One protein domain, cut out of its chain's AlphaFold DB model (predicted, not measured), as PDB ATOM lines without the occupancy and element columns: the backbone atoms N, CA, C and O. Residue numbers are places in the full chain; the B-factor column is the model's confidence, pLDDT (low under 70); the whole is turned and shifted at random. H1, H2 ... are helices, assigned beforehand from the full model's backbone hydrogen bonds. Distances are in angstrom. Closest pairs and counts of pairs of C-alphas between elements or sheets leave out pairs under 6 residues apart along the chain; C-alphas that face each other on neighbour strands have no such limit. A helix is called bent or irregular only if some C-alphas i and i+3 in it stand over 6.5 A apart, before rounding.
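What this domain is: This is residues 82 to 224 of the 227 residues of the protein "Ankyrin_rpt-contain_dom domain-containing protein" of Lachnospiraceae bacterium (UniProt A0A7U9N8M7). Two helical hairpins, H1 with H2 and H3 with H4, sit side by side as an up-and-down bundle of four helices, each running against the one before it in the chain. H5, H6 and H7 lie on the side of H3 away from H1 and H2, and residues 200 to 205 stick out as the tip of a loop. The printed part has 143 residues, with seven named helices, H1 to H7 in order, and no named strand: all helix. It is compact, with a radius of gyration of the C-alphas of 14.8 A, and spans 48 by 33 by 31 A.

Where its parts are: The longest helix, H4, residues 148 to 167, measures 29.7 A and is irregular, C-alphas 149 and 152 being 7.2 A apart. H3, residues 129 to 142, 20.1 A, is only just irregular, C-alphas 136 and 139 being 6.9 A apart. H1, residues 82 to 96, 22.3 A, begins at C-alpha 82 (18.040, -35.343, -41.555). H2 is residues 99 to 114, 22.8 A; H5 172 to 177, 8.7 A; H6 190 to 194, 5.8 A. H7, residues 210 to 222, 18.2 A, ends at C-alpha 222 (41.896, -18.171, -45.811).

How they stand to each other: H4 touches H3, C-alphas of Leu 162 and Ile 130 closest at 6.6 A, opposite ways at a shallow tilt of 15 degrees. H1 touches H2, Thr 90 to Ser 102 closest by C-alphas at 4.3 A, opposite ways at a shallow 15 degrees. H3, the hub, touches H7 with residues 138 to 142 alone, C-alphas of Phe 141 and Leu 212 closest at 5.8 A, at a steep tilt of 47 degrees. H6 touches H5, C-alphas of Lys 191 and Ala 176 closest at 4.6 A. Every O i to N i+4 pair is within hydrogen-bond range in H2, H5, H6 and H7, against 7 of 11 in H1, 8 of 10 in H3 and 14 of 16 in H4.

The domain as a whole: The farthest C-alphas, Arg 115 and Glu 203, are 49.7 A apart. The links H2 to H3, H5 to H6 and H6 to H7 are long. The printed part has no cut, and no printed residue has a pLDDT under 70.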
ATOM      1  N   VAL A  82      17.450 -34.272 -40.711       98.44
ATOM      2  CA  VAL A  82      18.040 -35.343 -41.555       98.44
ATOM      3  C   VAL A  82      19.496 -35.068 -41.960       98.44
ATOM      4  O   VAL A  82      20.329 -35.973 -41.924       98.44
ATOM      5  N   LEU A  83      19.818 -33.819 -42.317       98.69
ATOM      6  CA  LEU A  83      21.168 -33.394 -42.711       98.69
ATOM      7  C   LEU A  83      22.243 -33.778 -41.675       98.69
ATOM      8  O   LEU A  83      23.364 -34.141 -42.032       98.69
ATOM      9  N   PHE A  84      21.891 -33.754 -40.391       98.31
ATOM     10  CA  PHE A  84      22.809 -33.974 -39.280       98.31
ATOM     11  C   PHE A  84      23.256 -35.442 -39.184       98.31
ATOM     12  O   PHE A  84      24.396 -35.705 -38.796       98.31
ATOM     13  N   ASP A  85      22.410 -36.401 -39.585       97.62
ATOM     14  CA  ASP A  85      22.777 -37.824 -39.643       97.62
ATOM     15  C   ASP A  85      23.849 -38.089 -40.717       97.62
ATOM     16  O   ASP A  85      24.765 -38.891 -40.494       97.62
ATOM     17  N   ALA A  86      23.777 -37.389 -41.858       98.06
ATOM     18  CA  ALA A  86      24.784 -37.469 -42.917       98.06
ATOM     19  C   ALA A  86      26.111 -36.835 -42.469       98.06
ATOM     20  O   ALA A  86      27.140 -37.509 -42.505       98.06
ATOM     21  N   ILE A  87      26.075 -35.602 -41.936       98.56
ATOM     22  CA  ILE A  87      27.258 -34.902 -41.392       98.56
ATOM     23  C   ILE A  87      27.957 -35.756 -40.329       98.56
ATOM     24  O   ILE A  87      29.173 -35.962 -40.371       98.56
ATOM     25  N   ASN A  88      27.189 -36.298 -39.379       97.38
ATOM     26  CA  ASN A  88      27.747 -37.111 -38.309       97.38
ATOM     27  C   ASN A  88      28.388 -38.397 -38.851       97.38
ATOM     28  O   ASN A  88      29.474 -38.770 -38.409       97.38
ATOM     29  N   SER A  89      27.765 -39.052 -39.834       97.44
ATOM     30  CA  SER A  89      28.329 -40.244 -40.484       97.44
ATOM     31  C   SER A  89      29.643 -39.942 -41.214       97.44
ATOM     32  O   SER A  89      30.587 -40.735 -41.123       97.44
ATOM     33  N   THR A  90      29.756 -38.777 -41.863       98.56
ATOM     34  CA  THR A  90      30.991 -38.329 -42.523       98.56
ATOM     35  C   THR A  90      32.160 -38.241 -41.550       98.56
ATOM     36  O   THR A  90      33.247 -38.723 -41.862       98.56
ATOM     37  N   ILE A  91      31.955 -37.673 -40.362       98.31
ATOM     38  CA  ILE A  91      33.042 -37.458 -39.401       98.31
ATOM     39  C   ILE A  91      33.299 -38.694 -38.528       98.31
ATOM     40  O   ILE A  91      34.445 -39.105 -38.358       98.31
ATOM     41  N   VAL A  92      32.255 -39.338 -37.997       96.56
ATOM     42  CA  VAL A  92      32.399 -40.449 -37.035       96.56
ATOM     43  C   VAL A  92      32.999 -41.703 -37.676       96.56
ATOM     44  O   VAL A  92      33.724 -42.442 -37.010       96.56
ATOM     45  N   SER A  93      32.770 -41.942 -38.968       97.69
ATOM     46  CA  SER A  93      33.417 -43.041 -39.707       97.69
ATOM     47  C   SER A  93      34.954 -42.955 -39.668       97.69
ATOM     48  O   SER A  93      35.634 -43.988 -39.613       97.69
ATOM     49  N   LEU A  94      35.518 -41.743 -39.574       98.25
ATOM     50  CA  LEU A  94      36.961 -41.508 -39.457       98.25
ATOM     51  C   LEU A  94      37.537 -41.964 -38.113       98.25
ATOM     52  O   LEU A  94      38.701 -42.364 -38.061       98.25
ATOM     53  N   CYS A  95      36.737 -41.994 -37.041       96.75
ATOM     54  CA  CYS A  95      37.146 -42.575 -35.755       96.75
ATOM     55  C   CYS A  95      37.463 -44.075 -35.872       96.75
ATOM     56  O   CYS A  95      38.194 -44.622 -35.048       96.75
ATOM     57  N   TYR A  96      36.925 -44.732 -36.903       96.69
ATOM     58  CA  TYR A  96      37.080 -46.160 -37.174       96.69
ATOM     59  C   TYR A  96      37.899 -46.443 -38.440       96.69
ATOM     60  O   TYR A  96      37.904 -47.579 -38.909       96.69
ATOM     61  N   LYS A  97      38.579 -45.430 -39.002       97.38
ATOM     62  CA  LYS A  97      39.358 -45.531 -40.251       97.38
ATOM     63  C   LYS A  97      38.536 -46.009 -41.459       97.38
ATOM     64  O   LYS A  97      39.065 -46.616 -42.386       97.38
ATOM     65  N   ARG A  98      37.225 -45.751 -41.458       98.06
ATOM     66  CA  ARG A  98      36.313 -46.109 -42.557       98.06
ATOM     67  C   ARG A  98      36.268 -44.961 -43.571       98.06
ATOM     68  O   ARG A  98      35.248 -44.302 -43.731       98.06
ATOM     69  N   PHE A  99      37.401 -44.692 -44.221       98.25
ATOM     70  CA  PHE A  99      37.580 -43.521 -45.092       98.25
ATOM     71  C   PHE A  99      36.627 -43.509 -46.296       98.25
ATOM     72  O   PHE A  99      36.024 -42.478 -46.578       98.25
ATOM     73  N   ASP A 100      36.398 -44.655 -46.937       98.19
ATOM     74  CA  ASP A 100      35.459 -44.753 -48.066       98.19
ATOM     75  C   ASP A 100      34.007 -44.482 -47.642       98.19
ATOM     76  O   ASP A 100      33.224 -43.883 -48.381       98.19
ATOM     77  N   GLU A 101      33.638 -44.884 -46.420       97.88
ATOM     78  CA  GLU A 101      32.324 -44.566 -45.856       97.88
ATOM     79  C   GLU A 101      32.200 -43.071 -45.556       97.88
ATOM     80  O   GLU A 101      31.134 -42.511 -45.784       97.88
ATOM     81  N   SER A 102      33.278 -42.424 -45.100       98.56
ATOM     82  CA  SER A 102      33.326 -40.973 -44.895       98.56
ATOM     83  C   SER A 102      33.102 -40.211 -46.203       98.56
ATOM     84  O   SER A 102      32.266 -39.312 -46.257       98.56
ATOM     85  N   GLU A 103      33.794 -40.603 -47.278       98.56
ATOM     86  CA  GLU A 103      33.609 -40.011 -48.610       98.56
ATOM     87  C   GLU A 103      32.191 -40.250 -49.142       98.56
ATOM     88  O   GLU A 103      31.553 -39.318 -49.628       98.56
ATOM     89  N   THR A 104      31.659 -41.465 -48.975       98.31
ATOM     90  CA  THR A 104      30.277 -41.772 -49.369       98.31
ATOM     91  C   THR A 104      29.282 -40.914 -48.589       98.31
ATOM     92  O   THR A 104      28.417 -40.291 -49.193       98.31
ATOM     93  N   ALA A 105      29.421 -40.836 -47.261       98.50
ATOM     94  CA  ALA A 105      28.562 -40.031 -46.396       98.50
ATOM     95  C   ALA A 105      28.604 -38.545 -46.769       98.50
ATOM     96  O   ALA A 105      27.560 -37.901 -46.806       98.50
ATOM     97  N   PHE A 106      29.787 -38.010 -47.098       98.81
ATOM     98  CA  PHE A 106      29.917 -36.628 -47.560       98.81
ATOM     99  C   PHE A 106      29.114 -36.371 -48.841       98.81
ATOM    100  O   PHE A 106      28.408 -35.370 -48.913       98.81
ATOM    101  N   GLY A 107      29.113 -37.310 -49.792       98.75
ATOM    102  CA  GLY A 107      28.261 -37.212 -50.982       98.75
ATOM    103  C   GLY A 107      26.760 -37.133 -50.660       98.75
ATOM    104  O   GLY A 107      25.992 -36.544 -51.418       98.75
ATOM    105  N   TYR A 108      26.321 -37.668 -49.513       98.69
ATOM    106  CA  TYR A 108      24.952 -37.463 -49.024       98.69
ATOM    107  C   TYR A 108      24.751 -36.099 -48.370       98.69
ATOM    108  O   TYR A 108      23.651 -35.565 -48.468       98.69
ATOM    109  N   VAL A 109      25.773 -35.505 -47.749       98.81
ATOM    110  CA  VAL A 109      25.700 -34.105 -47.297       98.81
ATOM    111  C   VAL A 109      25.480 -33.192 -48.508       98.81
ATOM    112  O   VAL A 109      24.517 -32.430 -48.504       98.81
ATOM    113  N   GLU A 110      26.285 -33.342 -49.567       98.75
ATOM    114  CA  GLU A 110      26.121 -32.616 -50.843       98.75
ATOM    115  C   GLU A 110      24.712 -32.805 -51.406       98.75
ATOM    116  O   GLU A 110      23.972 -31.838 -51.579       98.75
ATOM    117  N   LYS A 111      24.288 -34.060 -51.586       98.75
ATOM    118  CA  LYS A 111      22.975 -34.386 -52.149       98.75
ATOM    119  C   LYS A 111      21.818 -33.786 -51.349       98.75
ATOM    120  O   LYS A 111      20.867 -33.293 -51.943       98.75
ATOM    121  N   LEU A 112      21.848 -33.848 -50.017       98.81
ATOM    122  CA  LEU A 112      20.772 -33.297 -49.186       98.81
ATOM    123  C   LEU A 112      20.716 -31.769 -49.297       98.81
ATOM    124  O   LEU A 112      19.626 -31.219 -49.454       98.81
ATOM    125  N   VAL A 113      21.869 -31.096 -49.270       98.69
ATOM    126  CA  VAL A 113      21.963 -29.637 -49.437       98.69
ATOM    127  C   VAL A 113      21.462 -29.211 -50.822       98.69
ATOM    128  O   VAL A 113      20.591 -28.349 -50.910       98.69
ATOM    129  N   GLU A 114      21.884 -29.888 -51.894       97.94
ATOM    130  CA  GLU A 114      21.400 -29.651 -53.265       97.94
ATOM    131  C   GLU A 114      19.887 -29.877 -53.417       97.94
ATOM    132  O   GLU A 114      19.225 -29.241 -54.240       97.94
ATOM    133  N   ARG A 115      19.312 -30.782 -52.615       98.00
ATOM    134  CA  ARG A 115      17.865 -31.049 -52.563       98.00
ATOM    135  C   ARG A 115      17.104 -30.098 -51.633       98.00
ATOM    136  O   ARG A 115      15.905 -30.297 -51.435       98.00
ATOM    137  N   GLY A 116      17.755 -29.062 -51.108       97.88
ATOM    138  CA  GLY A 116      17.121 -28.012 -50.314       97.88
ATOM    139  C   GLY A 116      17.021 -28.323 -48.822       97.88
ATOM    140  O   GLY A 116      16.070 -27.878 -48.174       97.88
ATOM    141  N   ALA A 117      17.963 -29.092 -48.268       98.50
ATOM    142  CA  ALA A 117      18.122 -29.167 -46.819       98.50
ATOM    143  C   ALA A 117      18.401 -27.768 -46.244       98.50
ATOM    144  O   ALA A 117      19.281 -27.050 -46.716       98.50
ATOM    145  N   ASP A 118      17.657 -27.390 -45.211       98.50
ATOM    146  CA  ASP A 118      17.836 -26.140 -44.485       98.50
ATOM    147  C   ASP A 118      19.082 -26.236 -43.598       98.50
ATOM    148  O   ASP A 118      19.073 -26.843 -42.523       98.50
ATOM    149  N   VAL A 119      20.165 -25.615 -44.066       98.44
ATOM    150  CA  VAL A 119      21.468 -25.583 -43.390       98.44
ATOM    151  C   VAL A 119      21.458 -24.791 -42.075       98.44
ATOM    152  O   VAL A 119      22.372 -24.951 -41.266       98.44
ATOM    153  N   ASN A 120      20.429 -23.972 -41.831       98.31
ATOM    154  CA  ASN A 120      20.273 -23.170 -40.615       98.31
ATOM    155  C   ASN A 120      19.265 -23.773 -39.622       98.31
ATOM    156  O   ASN A 120      19.088 -23.231 -38.525       98.31
ATOM    157  N   LYS A 121      18.606 -24.889 -39.967       97.81
ATOM    158  CA  LYS A 121      17.654 -25.547 -39.070       97.81
ATOM    159  C   LYS A 121      18.366 -26.073 -37.827       97.81
ATOM    160  O   LYS A 121      19.347 -26.809 -37.914       97.81
ATOM    161  N   LEU A 122      17.831 -25.717 -36.662       97.25
ATOM    162  CA  LEU A 122      18.416 -26.086 -35.379       97.25
ATOM    163  C   LEU A 122      17.944 -27.465 -34.922       97.25
ATOM    164  O   LEU A 122      16.758 -27.794 -35.002       97.25
ATOM    165  N   ALA A 123      18.871 -28.241 -34.373       97.00
ATOM    166  CA  ALA A 123      18.554 -29.378 -33.531       97.00
ATOM    167  C   ALA A 123      17.932 -28.913 -32.201       97.00
ATOM    168  O   ALA A 123      18.045 -27.758 -31.789       97.00
ATOM    169  N   SER A 124      17.290 -29.841 -31.493       95.44
ATOM    170  CA  SER A 124      16.594 -29.565 -30.220       95.44
ATOM    171  C   SER A 124      17.495 -29.040 -29.093       95.44
ATOM    172  O   SER A 124      16.995 -28.466 -28.133       95.44
ATOM    173  N   ASN A 125      18.813 -29.200 -29.214       94.19
ATOM    174  CA  ASN A 125      19.813 -28.657 -28.294       94.19
ATOM    175  C   ASN A 125      20.318 -27.251 -28.686       94.19
ATOM    176  O   ASN A 125      21.251 -26.746 -28.061       94.19
ATOM    177  N   GLY A 126      19.739 -26.639 -29.724       95.25
ATOM    178  CA  GLY A 126      20.100 -25.310 -30.225       95.25
ATOM    179  C   GLY A 126      21.246 -25.290 -31.241       95.25
ATOM    180  O   GLY A 126      21.648 -24.207 -31.669       95.25
ATOM    181  N   PHE A 127      21.778 -26.451 -31.636       96.38
ATOM    182  CA  PHE A 127      22.893 -26.533 -32.581       96.38
ATOM    183  C   PHE A 127      22.411 -26.429 -34.029       96.38
ATOM    184  O   PHE A 127      21.474 -27.120 -34.423       96.38
ATOM    185  N   ASP A 128      23.093 -25.607 -34.824       97.62
ATOM    186  CA  ASP A 128      23.003 -25.611 -36.287       97.62
ATOM    187  C   ASP A 128      23.981 -26.628 -36.911       97.62
ATOM    188  O   ASP A 128      24.721 -27.332 -36.211       97.62
ATOM    189  N   ALA A 129      23.972 -26.729 -38.243       98.38
ATOM    190  CA  ALA A 129      24.809 -27.676 -38.976       98.38
ATOM    191  C   ALA A 129      26.313 -27.369 -38.845       98.38
ATOM    192  O   ALA A 129      27.125 -28.301 -38.834       98.38
ATOM    193  N   ILE A 130      26.699 -26.092 -38.698       98.56
ATOM    194  CA  ILE A 130      28.097 -25.701 -38.461       98.56
ATOM    195  C   ILE A 130      28.529 -26.203 -37.078       98.56
ATOM    196  O   ILE A 130      29.535 -26.909 -36.975       98.56
ATOM    197  N   ASN A 131      27.739 -25.929 -36.033       97.50
ATOM    198  CA  ASN A 131      27.985 -26.422 -34.676       97.50
ATOM    199  C   ASN A 131      28.132 -27.937 -34.662       97.50
ATOM    200  O   ASN A 131      29.092 -28.460 -34.103       97.50
ATOM    201  N   TRP A 132      27.210 -28.644 -35.314       97.38
ATOM    202  CA  TRP A 132      27.239 -30.098 -35.348       97.38
ATOM    203  C   TRP A 132      28.505 -30.639 -36.007       97.38
ATOM    204  O   TRP A 132      29.143 -31.539 -35.469       97.38
ATOM    205  N   SER A 133      28.911 -30.044 -37.130       98.06
ATOM    206  CA  SER A 133      30.127 -30.426 -37.854       98.06
ATOM    207  C   SER A 133      31.380 -30.245 -36.992       98.06
ATOM    208  O   SER A 133      32.203 -31.159 -36.885       98.06
ATOM    209  N   VAL A 134      31.505 -29.087 -36.334       97.69
ATOM    210  CA  VAL A 134      32.646 -28.755 -35.469       97.69
ATOM    211  C   VAL A 134      32.670 -29.654 -34.228       97.69
ATOM    212  O   VAL A 134      33.708 -30.246 -33.925       97.69
ATOM    213  N   SER A 135      31.531 -29.841 -33.552       94.31
ATOM    214  CA  SER A 135      31.426 -30.707 -32.372       94.31
ATOM    215  C   SER A 135      31.696 -32.181 -32.693       94.31
ATOM    216  O   SER A 135      32.406 -32.845 -31.939       94.31
ATOM    217  N   SER A 136      31.201 -32.704 -33.822       94.50
ATOM    218  CA  SER A 136      31.510 -34.075 -34.256       94.50
ATOM    219  C   SER A 136      33.007 -34.261 -34.531       94.50
ATOM    220  O   SER A 136      33.557 -35.326 -34.247       94.50
ATOM    221  N   ALA A 137      33.683 -33.237 -35.063       97.31
ATOM    222  CA  ALA A 137      35.115 -33.289 -35.354       97.31
ATOM    223  C   ALA A 137      35.993 -33.109 -34.107       97.31
ATOM    224  O   ALA A 137      37.112 -33.622 -34.078       97.31
ATOM    225  N   GLN A 138      35.495 -32.434 -33.067       95.06
ATOM    226  CA  GLN A 138      36.257 -32.059 -31.874       95.06
ATOM    227  C   GLN A 138      37.048 -33.224 -31.266       95.06
ATOM    228  O   GLN A 138      38.243 -33.080 -31.021       95.06
ATOM    229  N   LEU A 139      36.446 -34.411 -31.126       94.38
ATOM    230  CA  LEU A 139      37.128 -35.589 -30.570       94.38
ATOM    231  C   LEU A 139      38.406 -35.971 -31.343       94.38
ATOM    232  O   LEU A 139      39.415 -36.332 -30.733       94.38
ATOM    233  N   LEU A 140      38.364 -35.908 -32.678       96.88
ATOM    234  CA  LEU A 140      39.487 -36.263 -33.554       96.88
ATOM    235  C   LEU A 140      40.620 -35.228 -33.472       96.88
ATOM    236  O   LEU A 140      41.787 -35.604 -33.596       96.88
ATOM    237  N   PHE A 141      40.287 -33.956 -33.232       96.81
ATOM    238  CA  PHE A 141      41.261 -32.881 -33.021       96.81
ATOM    239  C   PHE A 141      41.881 -32.931 -31.619       96.81
ATOM    240  O   PHE A 141      43.102 -32.888 -31.488       96.81
ATOM    241  N   GLU A 142      41.063 -33.079 -30.573       94.00
ATOM    242  CA  GLU A 142      41.522 -33.147 -29.177       94.00
ATOM    243  C   GLU A 142      42.419 -34.362 -28.915       94.00
ATOM    244  O   GLU A 142      43.311 -34.331 -28.067       94.00
ATOM    245  N   ARG A 143      42.186 -35.458 -29.644       93.00
ATOM    246  CA  ARG A 143      42.918 -36.720 -29.489       93.00
ATOM    247  C   ARG A 143      43.727 -37.068 -30.730       93.00
ATOM    248  O   ARG A 143      43.760 -38.226 -31.143       93.00
ATOM    249  N   ALA A 144      44.418 -36.086 -31.307       93.00
ATOM    250  CA  ALA A 144      45.186 -36.272 -32.538       93.00
ATOM    251  C   ALA A 144      46.182 -37.450 -32.486       93.00
ATOM    252  O   ALA A 144      46.331 -38.179 -33.464       93.00
ATOM    253  N   SER A 145      46.804 -37.694 -31.328       93.31
ATOM    254  CA  SER A 145      47.717 -38.827 -31.110       93.31
ATOM    255  C   SER A 145      47.029 -40.197 -31.097       93.31
ATOM    256  O   SER A 145      47.672 -41.199 -31.399       93.31
ATOM    257  N   VAL A 146      45.736 -40.255 -30.765       95.75
ATOM    258  CA  VAL A 146      44.914 -41.477 -30.818       95.75
ATOM    259  C   VAL A 146      44.442 -41.751 -32.246       95.75
ATOM    260  O   VAL A 146      44.283 -42.909 -32.627       95.75
ATOM    261  N   TYR A 147      44.262 -40.699 -33.048       95.75
ATOM    262  CA  TYR A 147      43.751 -40.777 -34.418       95.75
ATOM    263  C   TYR A 147      44.733 -40.213 -35.466       95.75
ATOM    264  O   TYR A 147      44.327 -39.361 -36.263       95.75
ATOM    265  N   PRO A 148      46.006 -40.659 -35.507       96.62
ATOM    266  CA  PRO A 148      47.022 -40.063 -36.377       96.62
ATOM    267  C   PRO A 148      46.693 -40.235 -37.868       96.62
ATOM    268  O   PRO A 148      46.836 -39.297 -38.643       96.62
ATOM    269  N   GLU A 149      46.171 -41.401 -38.259       97.44
ATOM    270  CA  GLU A 149      45.784 -41.709 -39.647       97.44
ATOM    271  C   GLU A 149      44.543 -40.937 -40.118       97.44
ATOM    272  O   GLU A 149      44.308 -40.821 -41.317       97.44
ATOM    273  N   SER A 150      43.752 -40.390 -39.191       97.94
ATOM    274  CA  SER A 150      42.522 -39.662 -39.515       97.94
ATOM    275  C   SER A 150      42.713 -38.144 -39.528       97.94
ATOM    276  O   SER A 150      41.770 -37.436 -39.869       97.94
ATOM    277  N   GLN A 151      43.899 -37.627 -39.177       97.94
ATOM    278  CA  GLN A 151      44.134 -36.182 -39.035       97.94
ATOM    279  C   GLN A 151      43.975 -35.414 -40.348       97.94
ATOM    280  O   GLN A 151      43.371 -34.343 -40.367       97.94
ATOM    281  N   GLU A 152      44.497 -35.953 -41.447       98.19
ATOM    282  CA  GLU A 152      44.323 -35.339 -42.763       98.19
ATOM    283  C   GLU A 152      42.857 -35.425 -43.208       98.19
ATOM    284  O   GLU A 152      42.256 -34.422 -43.595       98.19
ATOM    285  N   ALA A 153      42.252 -36.606 -43.060       98.44
ATOM    286  CA  ALA A 153      40.878 -36.860 -43.472       98.44
ATOM    287  C   ALA A 153      39.858 -35.992 -42.714       98.44
ATOM    288  O   ALA A 153      38.959 -35.438 -43.341       98.44
ATOM    289  N   VAL A 154      39.999 -35.814 -41.393       98.62
ATOM    290  CA  VAL A 154      39.056 -34.995 -40.610       98.62
ATOM    291  C   VAL A 154      39.157 -33.519 -40.976       98.62
ATOM    292  O   VAL A 154      38.131 -32.860 -41.111       98.62
ATOM    293  N   ARG A 155      40.371 -33.002 -41.218       98.62
ATOM    294  CA  ARG A 155      40.570 -31.615 -41.668       98.62
ATOM    295  C   ARG A 155      39.977 -31.410 -43.056       98.62
ATOM    296  O   ARG A 155      39.278 -30.420 -43.264       98.62
ATOM    297  N   LYS A 156      40.183 -32.360 -43.976       98.75
ATOM    298  CA  LYS A 156      39.568 -32.348 -45.310       98.75
ATOM    299  C   LYS A 156      38.041 -32.354 -45.221       98.75
ATOM    300  O   LYS A 156      37.404 -31.498 -45.826       98.75
ATOM    301  N   GLN A 157      37.452 -33.286 -44.472       98.75
ATOM    302  CA  GLN A 157      35.996 -33.411 -44.386       98.75
ATOM    303  C   GLN A 157      35.352 -32.217 -43.688       98.75
ATOM    304  O   GLN A 157      34.389 -31.668 -44.211       98.75
ATOM    305  N   LEU A 158      35.914 -31.750 -42.568       98.88
ATOM    306  CA  LEU A 158      35.402 -30.561 -41.891       98.88
ATOM    307  C   LEU A 158      35.471 -29.334 -42.809       98.88
ATOM    308  O   LEU A 158      34.496 -28.603 -42.909       98.88
ATOM    309  N   THR A 159      36.573 -29.155 -43.545       98.88
ATOM    310  CA  THR A 159      36.704 -28.070 -44.533       98.88
ATOM    311  C   THR A 159      35.597 -28.127 -45.584       98.88
ATOM    312  O   THR A 159      34.912 -27.134 -45.797       98.88
ATOM    313  N   ARG A 160      35.389 -29.295 -46.206       98.88
ATOM    314  CA  ARG A 160      34.390 -29.471 -47.269       98.88
ATOM    315  C   ARG A 160      32.961 -29.272 -46.771       98.88
ATOM    316  O   ARG A 160      32.151 -28.701 -47.489       98.88
ATOM    317  N   ILE A 161      32.651 -29.739 -45.560       98.94
ATOM    318  CA  ILE A 161      31.327 -29.540 -44.961       98.94
ATOM    319  C   ILE A 161      31.096 -28.053 -44.691       98.94
ATOM    320  O   ILE A 161      30.057 -27.532 -45.074       98.94
ATOM    321  N   LEU A 162      32.059 -27.357 -44.077       98.88
ATOM    322  CA  LEU A 162      31.927 -25.925 -43.802       98.88
ATOM    323  C   LEU A 162      31.791 -25.104 -45.092       98.88
ATOM    324  O   LEU A 162      30.923 -24.237 -45.149       98.88
ATOM    325  N   ASP A 163      32.584 -25.416 -46.122       98.81
ATOM    326  CA  ASP A 163      32.497 -24.766 -47.437       98.81
ATOM    327  C   ASP A 163      31.096 -24.941 -48.026       98.81
ATOM    328  O   ASP A 163      30.415 -23.951 -48.282       98.81
ATOM    329  N   LEU A 164      30.615 -26.184 -48.116       98.88
ATOM    330  CA  LEU A 164      29.291 -26.493 -48.648       98.88
ATOM    331  C   LEU A 164      28.172 -25.768 -47.884       98.88
ATOM    332  O   LEU A 164      27.278 -25.195 -48.504       98.88
ATOM    333  N   LEU A 165      28.210 -25.790 -46.548       98.81
ATOM    334  CA  LEU A 165      27.193 -25.148 -45.711       98.81
ATOM    335  C   LEU A 165      27.190 -23.625 -45.904       98.81
ATOM    336  O   LEU A 165      26.126 -23.039 -46.103       98.81
ATOM    337  N   ILE A 166      28.360 -22.980 -45.866       98.69
ATOM    338  CA  ILE A 166      28.486 -21.520 -45.999       98.69
ATOM    339  C   ILE A 166      28.106 -21.066 -47.414       98.69
ATOM    340  O   ILE A 166      27.378 -20.085 -47.560       98.69
ATOM    341  N   GLU A 167      28.521 -21.800 -48.450       98.44
ATOM    342  CA  GLU A 167      28.128 -21.545 -49.843       98.44
ATOM    343  C   GLU A 167      26.605 -21.626 -50.045       98.44
ATOM    344  O   GLU A 167      26.057 -20.905 -50.879       98.44
ATOM    345  N   HIS A 168      25.914 -22.439 -49.240       98.69
ATOM    346  CA  HIS A 168      24.455 -22.582 -49.250       98.69
ATOM    347  C   HIS A 168      23.746 -21.749 -48.170       98.69
ATOM    348  O   HIS A 168      22.573 -21.975 -47.871       98.69
ATOM    349  N   GLY A 169      24.425 -20.739 -47.619       98.44
ATOM    350  CA  GLY A 169      23.807 -19.717 -46.777       98.44
ATOM    351  C   GLY A 169      23.738 -20.051 -45.289       98.44
ATOM    352  O   GLY A 169      22.906 -19.477 -44.584       98.44
ATOM    353  N   ALA A 170      24.585 -20.955 -44.788       98.56
ATOM    354  CA  ALA A 170      24.728 -21.148 -43.351       98.56
ATOM    355  C   ALA A 170      25.260 -19.869 -42.680       98.56
ATOM    356  O   ALA A 170      26.281 -19.304 -43.087       98.56
ATOM    357  N   ASP A 171      24.567 -19.411 -41.637       98.38
ATOM    358  CA  ASP A 171      24.895 -18.177 -40.926       98.38
ATOM    359  C   ASP A 171      26.044 -18.408 -39.931       98.38
ATOM    360  O   ASP A 171      25.851 -18.670 -38.741       98.38
ATOM    361  N   TYR A 172      27.276 -18.306 -40.436       98.50
ATOM    362  CA  TYR A 172      28.482 -18.477 -39.626       98.50
ATOM    363  C   TYR A 172      28.666 -17.367 -38.572       98.50
ATOM    364  O   TYR A 172      29.388 -17.568 -37.595       98.50
ATOM    365  N   VAL A 173      28.016 -16.207 -38.733       98.44
ATOM    366  CA  VAL A 173      28.043 -15.125 -37.737       98.44
ATOM    367  C   VAL A 173      27.116 -15.475 -36.576       98.44
ATOM    368  O   VAL A 173      27.505 -15.334 -35.413       98.44
ATOM    369  N   ALA A 174      25.914 -15.982 -36.861       97.94
ATOM    370  CA  ALA A 174      25.034 -16.527 -35.834       97.94
ATOM    371  C   ALA A 174      25.710 -17.694 -35.108       97.94
ATOM    372  O   ALA A 174      25.761 -17.677 -33.880       97.94
ATOM    373  N   TRP A 175      26.301 -18.643 -35.845       98.06
ATOM    374  CA  TRP A 175      27.093 -19.737 -35.275       98.06
ATOM    375  C   TRP A 175      28.159 -19.226 -34.299       98.06
ATOM    376  O   TRP A 175      28.208 -19.675 -33.156       98.06
ATOM    377  N   ALA A 176      28.976 -18.250 -34.708       98.12
ATOM    378  CA  ALA A 176      30.060 -17.721 -33.882       98.12
ATOM    379  C   ALA A 176      29.556 -17.121 -32.554       98.12
ATOM    380  O   ALA A 176      30.227 -17.247 -31.529       98.12
ATOM    381  N   ASN A 177      28.362 -16.523 -32.554       97.00
ATOM    382  CA  ASN A 177      27.747 -15.915 -31.373       97.00
ATOM    383  C   ASN A 177      26.953 -16.901 -30.492       97.00
ATOM    384  O   ASN A 177      26.631 -16.562 -29.352       97.00
ATOM    385  N   ARG A 178      26.634 -18.109 -30.981       95.19
ATOM    386  CA  ARG A 178      25.973 -19.159 -30.184       95.19
ATOM    387  C   ARG A 178      26.892 -19.701 -29.097       95.19
ATOM    388  O   ARG A 178      28.115 -19.645 -29.213       95.19
ATOM    389  N   GLY A 179      26.282 -20.276 -28.064       95.00
ATOM    390  CA  GLY A 179      26.988 -21.042 -27.045       95.00
ATOM    391  C   GLY A 179      27.662 -22.292 -27.592       95.00
ATOM    392  O   GLY A 179      27.126 -22.978 -28.465       95.00
ATOM    393  N   HIS A 180      28.822 -22.602 -27.026       92.81
ATOM    394  CA  HIS A 180      29.554 -23.832 -27.285       92.81
ATOM    395  C   HIS A 180      28.825 -25.071 -26.746       92.81
ATOM    396  O   HIS A 180      28.907 -26.148 -27.336       92.81
ATOM    397  N   TYR A 181      28.100 -24.927 -25.635       92.88
ATOM    398  CA  TYR A 181      27.299 -26.000 -25.057       92.88
ATOM    399  C   TYR A 181      25.837 -25.916 -25.498       92.88
ATOM    400  O   TYR A 181      25.359 -24.896 -25.988       92.88
ATOM    401  N   ALA A 182      25.124 -27.025 -25.324       90.62
ATOM    402  CA  ALA A 182      23.700 -27.113 -25.602       90.62
ATOM    403  C   ALA A 182      22.866 -26.195 -24.689       90.62
ATOM    404  O   ALA A 182      23.183 -26.000 -23.511       90.62
ATOM    405  N   GLU A 183      21.739 -25.716 -25.211       90.06
ATOM    406  CA  GLU A 183      20.694 -25.105 -24.387       90.06
ATOM    407  C   GLU A 183      20.197 -26.090 -23.303       90.06
ATOM    408  O   GLU A 183      20.175 -27.305 -23.536       90.06
ATOM    409  N   PRO A 184      19.794 -25.609 -22.108       89.69
ATOM    410  CA  PRO A 184      19.637 -24.203 -21.709       89.69
ATOM    411  C   PRO A 184      20.894 -23.575 -21.070       89.69
ATOM    412  O   PRO A 184      20.808 -22.521 -20.439       89.69
ATOM    413  N   TYR A 185      22.059 -24.229 -21.170       91.94
ATOM    414  CA  TYR A 185      23.301 -23.780 -20.528       91.94
ATOM    415  C   TYR A 185      24.418 -23.560 -21.563       91.94
ATOM    416  O   TYR A 185      25.433 -24.255 -21.518       91.94
ATOM    417  N   PRO A 186      24.262 -22.583 -22.478       89.94
ATOM    418  CA  PRO A 186      25.118 -22.410 -23.656       89.94
ATOM    419  C   PRO A 186      26.601 -22.131 -23.353       89.94
ATOM    420  O   PRO A 186      27.474 -22.445 -24.164       89.94
ATOM    421  N   GLY A 187      26.908 -21.567 -22.181       93.81
ATOM    422  CA  GLY A 187      28.275 -21.239 -21.777       93.81
ATOM    423  C   GLY A 187      28.945 -20.199 -22.693       93.81
ATOM    424  O   GLY A 187      28.265 -19.287 -23.166       93.81
ATOM    425  N   PRO A 188      30.275 -20.274 -22.902       94.19
ATOM    426  CA  PRO A 188      30.999 -19.327 -23.751       94.19
ATOM    427  C   PRO A 188      30.588 -19.455 -25.222       94.19
ATOM    428  O   PRO A 188      30.154 -20.515 -25.668       94.19
ATOM    429  N   SER A 189      30.763 -18.378 -25.987       96.62
ATOM    430  CA  SER A 189      30.458 -18.377 -27.422       96.62
ATOM    431  C   SER A 189      31.391 -19.298 -28.219       96.62
ATOM    432  O   SER A 189      32.564 -19.465 -27.864       96.62
ATOM    433  N   ASN A 190      30.925 -19.823 -29.349       97.25
ATOM    434  CA  ASN A 190      31.772 -20.560 -30.288       97.25
ATOM    435  C   ASN A 190      32.967 -19.730 -30.759       97.25
ATOM    436  O   ASN A 190      34.069 -20.263 -30.872       97.25
ATOM    437  N   LYS A 191      32.781 -18.420 -30.967       97.56
ATOM    438  CA  LYS A 191      33.867 -17.490 -31.286       97.56
ATOM    439  C   LYS A 191      34.967 -17.546 -30.229       97.56
ATOM    440  O   LYS A 191      36.115 -17.817 -30.566       97.56
ATOM    441  N   SER A 192      34.615 -17.401 -28.953       96.00
ATOM    442  CA  SER A 192      35.599 -17.482 -27.865       96.00
ATOM    443  C   SER A 192      36.260 -18.863 -27.750       96.00
ATOM    444  O   SER A 192      37.423 -18.982 -27.362       96.00
ATOM    445  N   MET A 193      35.549 -19.928 -28.132       95.06
ATOM    446  CA  MET A 193      36.062 -21.296 -28.046       95.06
ATOM    447  C   MET A 193      36.957 -21.701 -29.218       95.06
ATOM    448  O   MET A 193      37.864 -22.509 -29.015       95.06
ATOM    449  N   TYR A 194      36.729 -21.158 -30.415       96.62
ATOM    450  CA  TYR A 194      37.346 -21.663 -31.645       96.62
ATOM    451  C   TYR A 194      38.011 -20.602 -32.525       96.62
ATOM    452  O   TYR A 194      38.793 -20.970 -33.398       96.62
ATOM    453  N   ILE A 195      37.734 -19.315 -32.322       97.50
ATOM    454  CA  ILE A 195      38.252 -18.230 -33.166       97.50
ATOM    455  C   ILE A 195      39.191 -17.319 -32.379       97.50
ATOM    456  O   ILE A 195      40.319 -17.098 -32.815       97.50
ATOM    457  N   ASP A 196      38.760 -16.821 -31.222       97.44
ATOM    458  CA  ASP A 196      39.584 -15.934 -30.399       97.44
ATOM    459  C   ASP A 196      40.797 -16.683 -29.837       97.44
ATOM    460  O   ASP A 196      40.782 -17.912 -29.701       97.44
ATOM    461  N   ASP A 197      41.857 -15.954 -29.498       96.25
ATOM    462  CA  ASP A 197      43.015 -16.548 -28.837       96.25
ATOM    463  C   ASP A 197      42.635 -17.073 -27.449       96.25
ATOM    464  O   ASP A 197      41.867 -16.459 -26.707       96.25
ATOM    465  N   PHE A 198      43.188 -18.231 -27.087       94.50
ATOM    466  CA  PHE A 198      42.980 -18.798 -25.764       94.50
ATOM    467  C   PHE A 198      43.657 -17.934 -24.698       94.50
ATOM    468  O   PHE A 198      44.866 -17.699 -24.748       94.50
ATOM    469  N   VAL A 199      42.874 -17.512 -23.706       91.62
ATOM    470  CA  VAL A 199      43.357 -16.794 -22.528       91.62
ATOM    471  C   VAL A 199      43.176 -17.712 -21.315       91.62
ATOM    472  O   VAL A 199      42.033 -17.911 -20.903       91.62
ATOM    473  N   PRO A 200      44.257 -18.293 -20.759       89.81
ATOM    474  CA  PRO A 200      44.153 -19.176 -19.601       89.81
ATOM    475  C   PRO A 200      43.646 -18.413 -18.376       89.81
ATOM    476  O   PRO A 200      44.092 -17.293 -18.109       89.81
ATOM    477  N   GLY A 201      42.738 -19.026 -17.614       88.88
ATOM    478  CA  GLY A 201      42.257 -18.455 -16.349       88.88
ATOM    479  C   GLY A 201      43.302 -18.499 -15.229       88.88
ATOM    480  O   GLY A 201      43.359 -17.595 -14.395       88.88
ATOM    481  N   ASP A 202      44.148 -19.529 -15.233       91.62
ATOM    482  CA  ASP A 202      45.283 -19.709 -14.330       91.62
ATOM    483  C   ASP A 202      46.395 -20.547 -14.993       91.62
ATOM    484  O   ASP A 202      46.285 -20.968 -16.143       91.62
ATOM    485  N   GLU A 203      47.493 -20.782 -14.275       87.94
ATOM    486  CA  GLU A 203      48.670 -21.507 -14.780       87.94
ATOM    487  C   GLU A 203      48.434 -22.997 -15.087       87.94
ATOM    488  O   GLU A 203      49.260 -23.628 -15.748       87.94
ATOM    489  N   THR A 204      47.328 -23.569 -14.608       90.50
ATOM    490  CA  THR A 204      46.954 -24.971 -14.830       90.50
ATOM    491  C   THR A 204      45.972 -25.149 -15.983       90.50
ATOM    492  O   THR A 204      45.714 -26.283 -16.400       90.50
ATOM    493  N   ASP A 205      45.441 -24.045 -16.510       91.31
ATOM    494  CA  ASP A 205      44.457 -24.060 -17.578       91.31
ATOM    495  C   ASP A 205      45.092 -24.459 -18.920       91.31
ATOM    496  O   ASP A 205      46.157 -23.978 -19.319       91.31
ATOM    497  N   ILE A 206      44.430 -25.374 -19.627       90.06
ATOM    498  CA  ILE A 206      44.929 -25.967 -20.869       90.06
ATOM    499  C   ILE A 206      43.939 -25.735 -22.001       90.06
ATOM    500  O   ILE A 206      42.757 -26.073 -21.898       90.06
ATOM    501  N   ASP A 207      44.435 -25.247 -23.140       91.75
ATOM    502  CA  ASP A 207      43.610 -25.128 -24.340       91.75
ATOM    503  C   ASP A 207      43.362 -26.510 -24.952       91.75
ATOM    504  O   ASP A 207      44.097 -26.979 -25.827       91.75
ATOM    505  N   ARG A 208      42.306 -27.181 -24.490       89.38
ATOM    506  CA  ARG A 208      41.874 -28.470 -25.051       89.38
ATOM    507  C   ARG A 208      41.509 -28.350 -26.529       89.38
ATOM    508  O   ARG A 208      41.699 -29.299 -27.278       89.38
ATOM    509  N   ASN A 209      41.072 -27.168 -26.960       92.69
ATOM    510  CA  ASN A 209      40.670 -26.902 -28.333       92.69
ATOM    511  C   ASN A 209      41.816 -26.410 -29.218       92.69
ATOM    512  O   ASN A 209      41.559 -26.117 -30.377       92.69
ATOM    513  N   LYS A 210      43.067 -26.352 -28.739       94.94
ATOM    514  CA  LYS A 210      44.203 -25.739 -29.455       94.94
ATOM    515  C   LYS A 210      44.287 -26.102 -30.939       94.94
ATOM    516  O   LYS A 210      44.414 -25.224 -31.790       94.94
ATOM    517  N   GLU A 211      44.217 -27.392 -31.262       95.75
ATOM    518  CA  GLU A 211      44.346 -27.868 -32.645       95.75
ATOM    519  C   GLU A 211      43.135 -27.511 -33.514       95.75
ATOM    520  O   GLU A 211      43.297 -27.187 -34.694       95.75
ATOM    521  N   LEU A 212      41.931 -27.552 -32.936       97.19
ATOM    522  CA  LEU A 212      40.696 -27.179 -33.621       97.19
ATOM    523  C   LEU A 212      40.587 -25.658 -33.774       97.19
ATOM    524  O   LEU A 212      40.277 -25.184 -34.859       97.19
ATOM    525  N   ARG A 213      40.937 -24.887 -32.740       97.50
ATOM    526  CA  ARG A 213      41.030 -23.423 -32.765       97.50
ATOM    527  C   ARG A 213      41.989 -22.965 -33.855       97.50
ATOM    528  O   ARG A 213      41.608 -22.180 -34.714       97.50
ATOM    529  N   LYS A 214      43.204 -23.526 -33.897       97.62
ATOM    530  CA  LYS A 214      44.180 -23.224 -34.953       97.62
ATOM    531  C   LYS A 214      43.611 -23.495 -36.349       97.62
ATOM    532  O   LYS A 214      43.787 -22.674 -37.248       97.62
ATOM    533  N   PHE A 215      42.926 -24.627 -36.529       98.44
ATOM    534  CA  PHE A 215      42.264 -24.960 -37.789       98.44
ATOM    535  C   PHE A 215      41.165 -23.952 -38.150       98.44
ATOM    536  O   PHE A 215      41.160 -23.457 -39.270       98.44
ATOM    537  N   MET A 216      40.277 -23.609 -37.216       98.56
ATOM    538  CA  MET A 216      39.169 -22.680 -37.459       98.56
ATOM    539  C   MET A 216      39.669 -21.258 -37.745       98.56
ATOM    540  O   MET A 216      39.217 -20.630 -38.698       98.56
ATOM    541  N   GLN A 217      40.673 -20.777 -37.006       98.50
ATOM    542  CA  GLN A 217      41.347 -19.503 -37.278       98.50
ATOM    543  C   GLN A 217      41.949 -19.460 -38.690       98.50
ATOM    544  O   GLN A 217      41.853 -18.447 -39.383       98.50
ATOM    545  N   GLU A 218      42.598 -20.542 -39.130       98.56
ATOM    546  CA  GLU A 218      43.149 -20.642 -40.483       98.56
ATOM    547  C   GLU A 218      42.054 -20.719 -41.548       98.56
ATOM    548  O   GLU A 218      42.135 -19.996 -42.541       98.56
ATOM    549  N   TYR A 219      41.012 -21.519 -41.306       98.69
ATOM    550  CA  TYR A 219      39.858 -21.668 -42.185       98.69
ATOM    551  C   TYR A 219      39.172 -20.319 -42.447       98.69
ATOM    552  O   TYR A 219      39.002 -19.938 -43.606       98.69
ATOM    553  N   PHE A 220      38.840 -19.567 -41.390       98.56
ATOM    554  CA  PHE A 220      38.191 -18.254 -41.504       98.56
ATOM    555  C   PHE A 220      39.088 -17.244 -42.227       98.56
ATOM    556  O   PHE A 220      38.640 -16.553 -43.144       98.56
ATOM    557  N   ARG A 221      40.381 -17.204 -41.875       98.38
ATOM    558  CA  ARG A 221      41.356 -16.296 -42.493       98.38
ATOM    559  C   ARG A 221      41.524 -16.561 -43.987       98.38
ATOM    560  O   ARG A 221      41.535 -15.613 -44.765       98.38
ATOM    561  N   SER A 222      41.652 -17.823 -44.403       98.19
ATOM    562  CA  SER A 222      41.896 -18.171 -45.811       98.19
ATOM    563  C   SER A 222      40.694 -17.898 -46.717       98.19
ATOM    564  O   SER A 222      40.859 -17.818 -47.931       98.19
ATOM    565  N   ARG A 223      39.495 -17.769 -46.139       98.25
ATOM    566  CA  ARG A 223      38.228 -17.490 -46.837       98.25
ATOM    567  C   ARG A 223      37.744 -16.054 -46.664       98.25
ATOM    568  O   ARG A 223      36.683 -15.710 -47.170       98.25
ATOM    569  N   ASN A 224      38.520 -15.219 -45.968       97.56
ATOM    570  CA  ASN A 224      38.154 -13.843 -45.640       97.56
ATOM    571  C   ASN A 224      36.776 -13.740 -44.946       97.56
ATOM    572  O   ASN A 224      35.973 -12.861 -45.255       97.56
TER     573      ASN A 224